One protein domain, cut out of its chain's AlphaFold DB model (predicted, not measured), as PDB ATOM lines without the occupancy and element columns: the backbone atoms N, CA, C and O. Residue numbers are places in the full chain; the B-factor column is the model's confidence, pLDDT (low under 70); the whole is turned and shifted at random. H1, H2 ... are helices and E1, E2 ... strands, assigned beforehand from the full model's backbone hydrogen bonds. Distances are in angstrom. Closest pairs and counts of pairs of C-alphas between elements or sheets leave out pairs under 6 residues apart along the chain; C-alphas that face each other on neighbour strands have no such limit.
ATOM      1  N   LYS A  75     -43.472  31.601  16.890       96.75
ATOM      2  CA  LYS A  75     -44.073  32.536  15.929       96.75
ATOM      3  C   LYS A  75     -45.253  31.878  15.220       96.75
ATOM      4  O   LYS A  75     -45.154  30.751  14.748       96.75
ATOM      5  N   MET A  76     -46.360  32.603  15.096       96.25
ATOM      6  CA  MET A  76     -47.521  32.187  14.312       96.25
ATOM      7  C   MET A  76     -47.384  32.675  12.874       96.25
ATOM      8  O   MET A  76     -47.475  33.875  12.596       96.25
ATOM      9  N   VAL A  77     -47.199  31.727  11.961       95.31
ATOM     10  CA  VAL A  77     -47.190  31.967  10.515       95.31
ATOM     11  C   VAL A  77     -48.626  32.279  10.049       95.31
ATOM     12  O   VAL A  77     -49.568  31.785  10.672       95.31
ATOM     13  N   PRO A  78     -48.867  33.051   8.964       94.69
ATOM     14  CA  PRO A  78     -50.228  33.412   8.540       94.69
ATOM     15  C   PRO A  78     -51.170  32.231   8.260       94.69
ATOM     16  O   PRO A  78     -52.384  32.386   8.343       94.69
ATOM     17  N   CYS A  79     -50.621  31.049   7.976       95.62
ATOM     18  CA  CYS A  79     -51.385  29.811   7.828       95.62
ATOM     19  C   CYS A  79     -51.902  29.213   9.152       95.62
ATOM     20  O   CYS A  79     -52.704  28.285   9.113       95.62
ATOM     21  N   GLY A  80     -51.443  29.704  10.307       93.69
ATOM     22  CA  GLY A  80     -51.841  29.242  11.640       93.69
ATOM     23  C   GLY A  80     -50.870  28.270  12.318       93.69
ATOM     24  O   GLY A  80     -51.016  28.022  13.513       93.69
ATOM     25  N   HIS A  81     -49.860  27.750  11.614       95.38
ATOM     26  CA  HIS A  81     -48.827  26.922  12.244       95.38
ATOM     27  C   HIS A  81     -47.912  27.760  13.138       95.38
ATOM     28  O   HIS A  81     -47.591  28.911  12.823       95.38
ATOM     29  N   THR A  82     -47.479  27.155  14.245       95.94
ATOM     30  CA  THR A  82     -46.472  27.741  15.127       95.94
ATOM     31  C   THR A  82     -45.107  27.153  14.797       95.94
ATOM     32  O   THR A  82     -44.970  25.940  14.695       95.94
ATOM     33  N   VAL A  83     -44.109  28.015  14.620       95.81
ATOM     34  CA  VAL A  83     -42.718  27.637  14.347       95.81
ATOM     35  C   VAL A  83     -41.802  28.554  15.150       95.81
ATOM     36  O   VAL A  83     -42.125  29.731  15.319       95.81
ATOM     37  N   CYS A  84     -40.678  28.058  15.669       96.81
ATOM     38  CA  CYS A  84     -39.764  28.909  16.430       96.81
ATOM     39  C   CYS A  84     -39.059  29.944  15.528       96.81
ATOM     40  O   CYS A  84     -38.825  29.698  14.342       96.81
ATOM     41  N   LEU A  85     -38.713  31.105  16.093       96.56
ATOM     42  CA  LEU A  85     -38.073  32.205  15.367       96.56
ATOM     43  C   LEU A  85     -36.781  31.757  14.672       96.56
ATOM     44  O   LEU A  85     -36.660  31.947  13.465       96.56
ATOM     45  N   ARG A  86     -35.881  31.076  15.394       96.88
ATOM     46  CA  ARG A  86     -34.628  30.549  14.832       96.88
ATOM     47  C   ARG A  86     -34.844  29.686  13.581       96.88
ATOM     48  O   ARG A  86     -34.121  29.854  12.604       96.88
ATOM     49  N   CYS A  87     -35.836  28.793  13.566       96.56
ATOM     50  CA  CYS A  87     -36.113  27.963  12.387       96.56
ATOM     51  C   CYS A  87     -36.646  28.774  11.200       96.56
ATOM     52  O   CYS A  87     -36.352  28.442  10.055       96.56
ATOM     53  N   LEU A  88     -37.424  29.827  11.455       95.06
ATOM     54  CA  LEU A  88     -37.903  30.715  10.395       95.06
ATOM     55  C   LEU A  88     -36.782  31.597   9.836       95.06
ATOM     56  O   LEU A  88     -36.771  31.862   8.640       95.06
ATOM     57  N   GLU A  89     -35.838  32.030  10.671       94.69
ATOM     58  CA  GLU A  89     -34.667  32.813  10.247       94.69
ATOM     59  C   GLU A  89     -33.647  31.981   9.464       94.69
ATOM     60  O   GLU A  89     -32.998  32.500   8.561       94.69
ATOM     61  N   GLN A  90     -33.519  30.690   9.781       93.69
ATOM     62  CA  GLN A  90     -32.667  29.753   9.041       93.69
ATOM     63  C   GLN A  90     -33.276  29.306   7.705       93.69
ATOM     64  O   GLN A  90     -32.581  28.708   6.886       93.69
ATOM     65  N   SER A  91     -34.565  29.564   7.479       90.25
ATOM     66  CA  SER A  91     -35.218  29.247   6.212       90.25
ATOM     67  C   SER A  91     -34.894  30.311   5.166       90.25
ATOM     68  O   SER A  91     -35.313  31.461   5.283       90.25
ATOM     69  N   ASP A  92     -34.245  29.907   4.072       88.19
ATOM     70  CA  ASP A  92     -34.018  30.780   2.908       88.19
ATOM     71  C   ASP A  92     -35.327  31.183   2.205       88.19
ATOM     72  O   ASP A  92     -35.387  32.144   1.434       88.19
ATOM     73  N   ARG A  93     -36.398  30.416   2.437       90.06
ATOM     74  CA  ARG A  93     -37.698  30.596   1.796       90.06
ATOM     75  C   ARG A  93     -38.656  31.271   2.764       90.06
ATOM     76  O   ARG A  93     -38.794  30.845   3.911       90.06
ATOM     77  N   LYS A  94     -39.390  32.270   2.273       90.44
ATOM     78  CA  LYS A  94     -40.459  32.931   3.031       90.44
ATOM     79  C   LYS A  94     -41.762  32.122   2.981       90.44
ATOM     80  O   LYS A  94     -42.799  32.593   2.521       90.44
ATOM     81  N   GLU A  95     -41.684  30.862   3.387       94.69
ATOM     82  CA  GLU A  95     -42.808  29.929   3.387       94.69
ATOM     83  C   GLU A  95     -42.896  29.175   4.712       94.69
ATOM     84  O   GLU A  95     -41.914  29.016   5.433       94.69
ATOM     85  N   CYS A  96     -44.095  28.709   5.054       94.31
ATOM     86  CA  CYS A  96     -44.293  27.860   6.220       94.31
ATOM     87  C   CYS A  96     -43.597  26.505   6.002       94.31
ATOM     88  O   CYS A  96     -43.967  25.803   5.061       94.31
ATOM     89  N   PRO A  97     -42.693  26.058   6.885       92.75
ATOM     90  CA  PRO A  97     -42.054  24.748   6.742       92.75
ATOM     91  C   PRO A  97     -43.038  23.567   6.809       92.75
ATOM     92  O   PRO A  97     -42.798  22.526   6.206       92.75
ATOM     93  N   THR A  98     -44.171  23.734   7.501       91.75
ATOM     94  CA  THR A  98     -45.178  22.679   7.691       91.75
ATOM     95  C   THR A  98     -46.106  22.518   6.485       91.75
ATOM     96  O   THR A  98     -46.401  21.400   6.074       91.75
ATOM     97  N   CYS A  99     -46.586  23.622   5.901       94.62
ATOM     98  CA  CYS A  99     -47.609  23.586   4.843       94.62
ATOM     99  C   CYS A  99     -47.247  24.349   3.562       94.62
ATOM    100  O   CYS A  99     -48.061  24.407   2.644       94.62
ATOM    101  N   ARG A 100     -46.043  24.929   3.489       93.88
ATOM    102  CA  ARG A 100     -45.507  25.700   2.350       93.88
ATOM    103  C   ARG A 100     -46.314  26.938   1.968       93.88
ATOM    104  O   ARG A 100     -46.201  27.440   0.858       93.88
ATOM    105  N   TRP A 101     -47.124  27.450   2.892       94.56
ATOM    106  CA  TRP A 101     -47.828  28.712   2.691       94.56
ATOM    107  C   TRP A 101     -46.831  29.873   2.657       94.56
ATOM    108  O   TRP A 101     -46.122  30.093   3.640       94.56
ATOM    109  N   GLU A 102     -46.806  30.625   1.561       94.25
ATOM    110  CA  GLU A 102     -45.911  31.769   1.365       94.25
ATOM    111  C   GLU A 102     -46.384  33.011   2.133       94.25
ATOM    112  O   GLU A 102     -47.578  33.309   2.226       94.25
ATOM    113  N   PHE A 103     -45.442  33.758   2.696       92.19
ATOM    114  CA  PHE A 103     -45.705  35.018   3.382       92.19
ATOM    115  C   PHE A 103     -44.562  35.999   3.128       92.19
ATOM    116  O   PHE A 103     -43.414  35.606   3.010       92.19
ATOM    117  N   GLU A 104     -44.843  37.299   3.046       90.75
ATOM    118  CA  GLU A 104     -43.812  38.283   2.662       90.75
ATOM    119  C   GLU A 104     -43.168  39.022   3.842       90.75
ATOM    120  O   GLU A 104     -42.238  39.810   3.656       90.75
ATOM    121  N   VAL A 105     -43.639  38.756   5.058       91.56
ATOM    122  CA  VAL A 105     -43.169  39.408   6.285       91.56
ATOM    123  C   VAL A 105     -41.883  38.772   6.815       91.56
ATOM    124  O   VAL A 105     -41.656  37.574   6.649       91.56
ATOM    125  N   ALA A 106     -41.038  39.577   7.462       92.19
ATOM    126  CA  ALA A 106     -39.842  39.080   8.135       92.19
ATOM    127  C   ALA A 106     -40.218  38.155   9.315       92.19
ATOM    128  O   ALA A 106     -41.243  38.398   9.960       92.19
ATOM    129  N   PRO A 107     -39.398  37.134   9.639       92.75
ATOM    130  CA  PRO A 107     -39.648  36.233  10.763       92.75
ATOM    131  C   PRO A 107     -39.899  36.937  12.103       92.75
ATOM    132  O   PRO A 107     -40.829  36.554  12.812       92.75
ATOM    133  N   ASP A 108     -39.151  38.000  12.435       91.75
ATOM    134  CA  ASP A 108     -39.344  38.737  13.697       91.75
ATOM    135  C   ASP A 108     -40.715  39.432  13.768       91.75
ATOM    136  O   ASP A 108     -41.349  39.452  14.826       91.75
ATOM    137  N   ALA A 109     -41.221  39.905  12.625       94.19
ATOM    138  CA  ALA A 109     -42.448  40.691  12.542       94.19
ATOM    139  C   ALA A 109     -43.723  39.836  12.672       94.19
ATOM    140  O   ALA A 109     -44.828  40.367  12.818       94.19
ATOM    141  N   LEU A 110     -43.596  38.506  12.611       94.69
ATOM    142  CA  LEU A 110     -44.707  37.589  12.856       94.69
ATOM    143  C   LEU A 110     -45.207  37.711  14.300       94.69
ATOM    144  O   LEU A 110     -44.469  38.071  15.216       94.69
ATOM    145  N   ARG A 111     -46.475  37.373  14.543       95.94
ATOM    146  CA  ARG A 111     -47.013  37.390  15.912       95.94
ATOM    147  C   ARG A 111     -46.426  36.256  16.743       95.94
ATOM    148  O   ARG A 111     -46.348  35.129  16.269       95.94
ATOM    149  N   ASN A 112     -46.105  36.535  18.003       96.44
ATOM    150  CA  ASN A 112     -45.756  35.496  18.969       96.44
ATOM    151  C   ASN A 112     -47.017  34.739  19.406       96.44
ATOM    152  O   ASN A 112     -48.084  35.334  19.588       96.44
ATOM    153  N   ASN A 113     -46.890  33.436  19.630       95.12
ATOM    154  CA  ASN A 113     -47.910  32.630  20.281       95.12
ATOM    155  C   ASN A 113     -47.798  32.800  21.806       95.12
ATOM    156  O   ASN A 113     -47.224  31.973  22.511       95.12
ATOM    157  N   PHE A 114     -48.354  33.898  22.328       93.69
ATOM    158  CA  PHE A 114     -48.339  34.190  23.767       93.69
ATOM    159  C   PHE A 114     -49.061  33.133  24.615       93.69
ATOM    160  O   PHE A 114     -48.810  33.047  25.813       93.69
ATOM    161  N   ALA A 115     -49.963  32.342  24.024       91.50
ATOM    162  CA  ALA A 115     -50.609  31.251  24.744       91.50
ATOM    163  C   ALA A 115     -49.597  30.151  25.099       91.50
ATOM    164  O   ALA A 115     -49.617  29.676  26.230       91.50
ATOM    165  N   LEU A 116     -48.686  29.809  24.179       90.81
ATOM    166  CA  LEU A 116     -47.601  28.862  24.451       90.81
ATOM    167  C   LEU A 116     -46.579  29.432  25.434       90.81
ATOM    168  O   LEU A 116     -46.242  28.753  26.395       90.81
ATOM    169  N   LEU A 117     -46.162  30.691  25.267       90.94
ATOM    170  CA  LEU A 117     -45.226  31.336  26.203       90.94
ATOM    171  C   LEU A 117     -45.729  31.282  27.655       90.94
ATOM    172  O   LEU A 117     -45.012  30.837  28.542       90.94
ATOM    173  N   ARG A 118     -47.012  31.583  27.881       90.50
ATOM    174  CA  ARG A 118     -47.640  31.484  29.211       90.50
ATOM    175  C   ARG A 118     -47.730  30.064  29.763       90.50
ATOM    176  O   ARG A 118     -47.879  29.891  30.970       90.50
ATOM    177  N   LEU A 119     -47.754  29.051  28.899       88.19
ATOM    178  CA  LEU A 119     -47.719  27.660  29.342       88.19
ATOM    179  C   LEU A 119     -46.301  27.275  29.774       88.19
ATOM    180  O   LEU A 119     -46.170  26.523  30.733       88.19
ATOM    181  N   ILE A 120     -45.271  27.799  29.097       86.50
ATOM    182  CA  ILE A 120     -43.855  27.485  29.359       86.50
ATOM    183  C   ILE A 120     -43.413  28.095  30.687       86.50
ATOM    184  O   ILE A 120     -42.715  27.459  31.468       86.50
ATOM    185  N   GLU A 121     -43.904  29.291  31.003       79.06
ATOM    186  CA  GLU A 121     -43.624  29.990  32.262       79.06
ATOM    187  C   GLU A 121     -44.198  29.312  33.516       79.06
ATOM    188  O   GLU A 121     -43.934  29.786  34.618       79.06
ATOM    189  N   ARG A 122     -45.006  28.248  33.398       75.94
ATOM    190  CA  ARG A 122     -45.583  27.535  34.549       75.94
ATOM    191  C   ARG A 122     -44.665  26.372  34.940       75.94
ATOM    192  O   ARG A 122     -44.817  25.290  34.378       75.94
TER     193      ARG A 122
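What this domain is: This is residues 75 to 122 of the 125 residues of the protein "RING finger protein 225-like" of Frankliniella occidentalis (UniProt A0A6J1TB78). There is little regular structure here: a small body of loops holds the short strand E1 and the short helix H1, and at one end residues 117 to 122, of which 117 to 120 belong to helix H2, stick out as a tail. The 48 printed residues hold E1, H1 and H2 in that order, mostly helix by class, with only 15 residues in named elements. The whole is compact, with a radius of gyration of the C-alphas of 10.8 A, yet elongated, spanning 34 by 18 by 16 A.

Where its parts are: Find C-alpha 82 at (-46.472, 27.741, 15.127), where E1 begins; it runs to residue 84. H1 follows, residues 85 to 89. H2, residues 114 to 120, runs 9.8 A to C-alpha 120 at (-43.855, 27.485, 29.359).

How they stand to each other: E1 pairs with no named strand. E1 and H1 meet only through their tight link. H2 is apart from E1 and from H1. Every O i to N i+4 pair is within hydrogen-bond range in H1 and H2.

The domain as a whole: Look to Asp 92 and Arg 122 for the two C-alphas farthest apart, 33.8 A. The printed part has no cut. The link from H1 to H2, residues 90 to 113, is long. Mean pLDDT of the printed part is 92.8, and no printed residue is under 70.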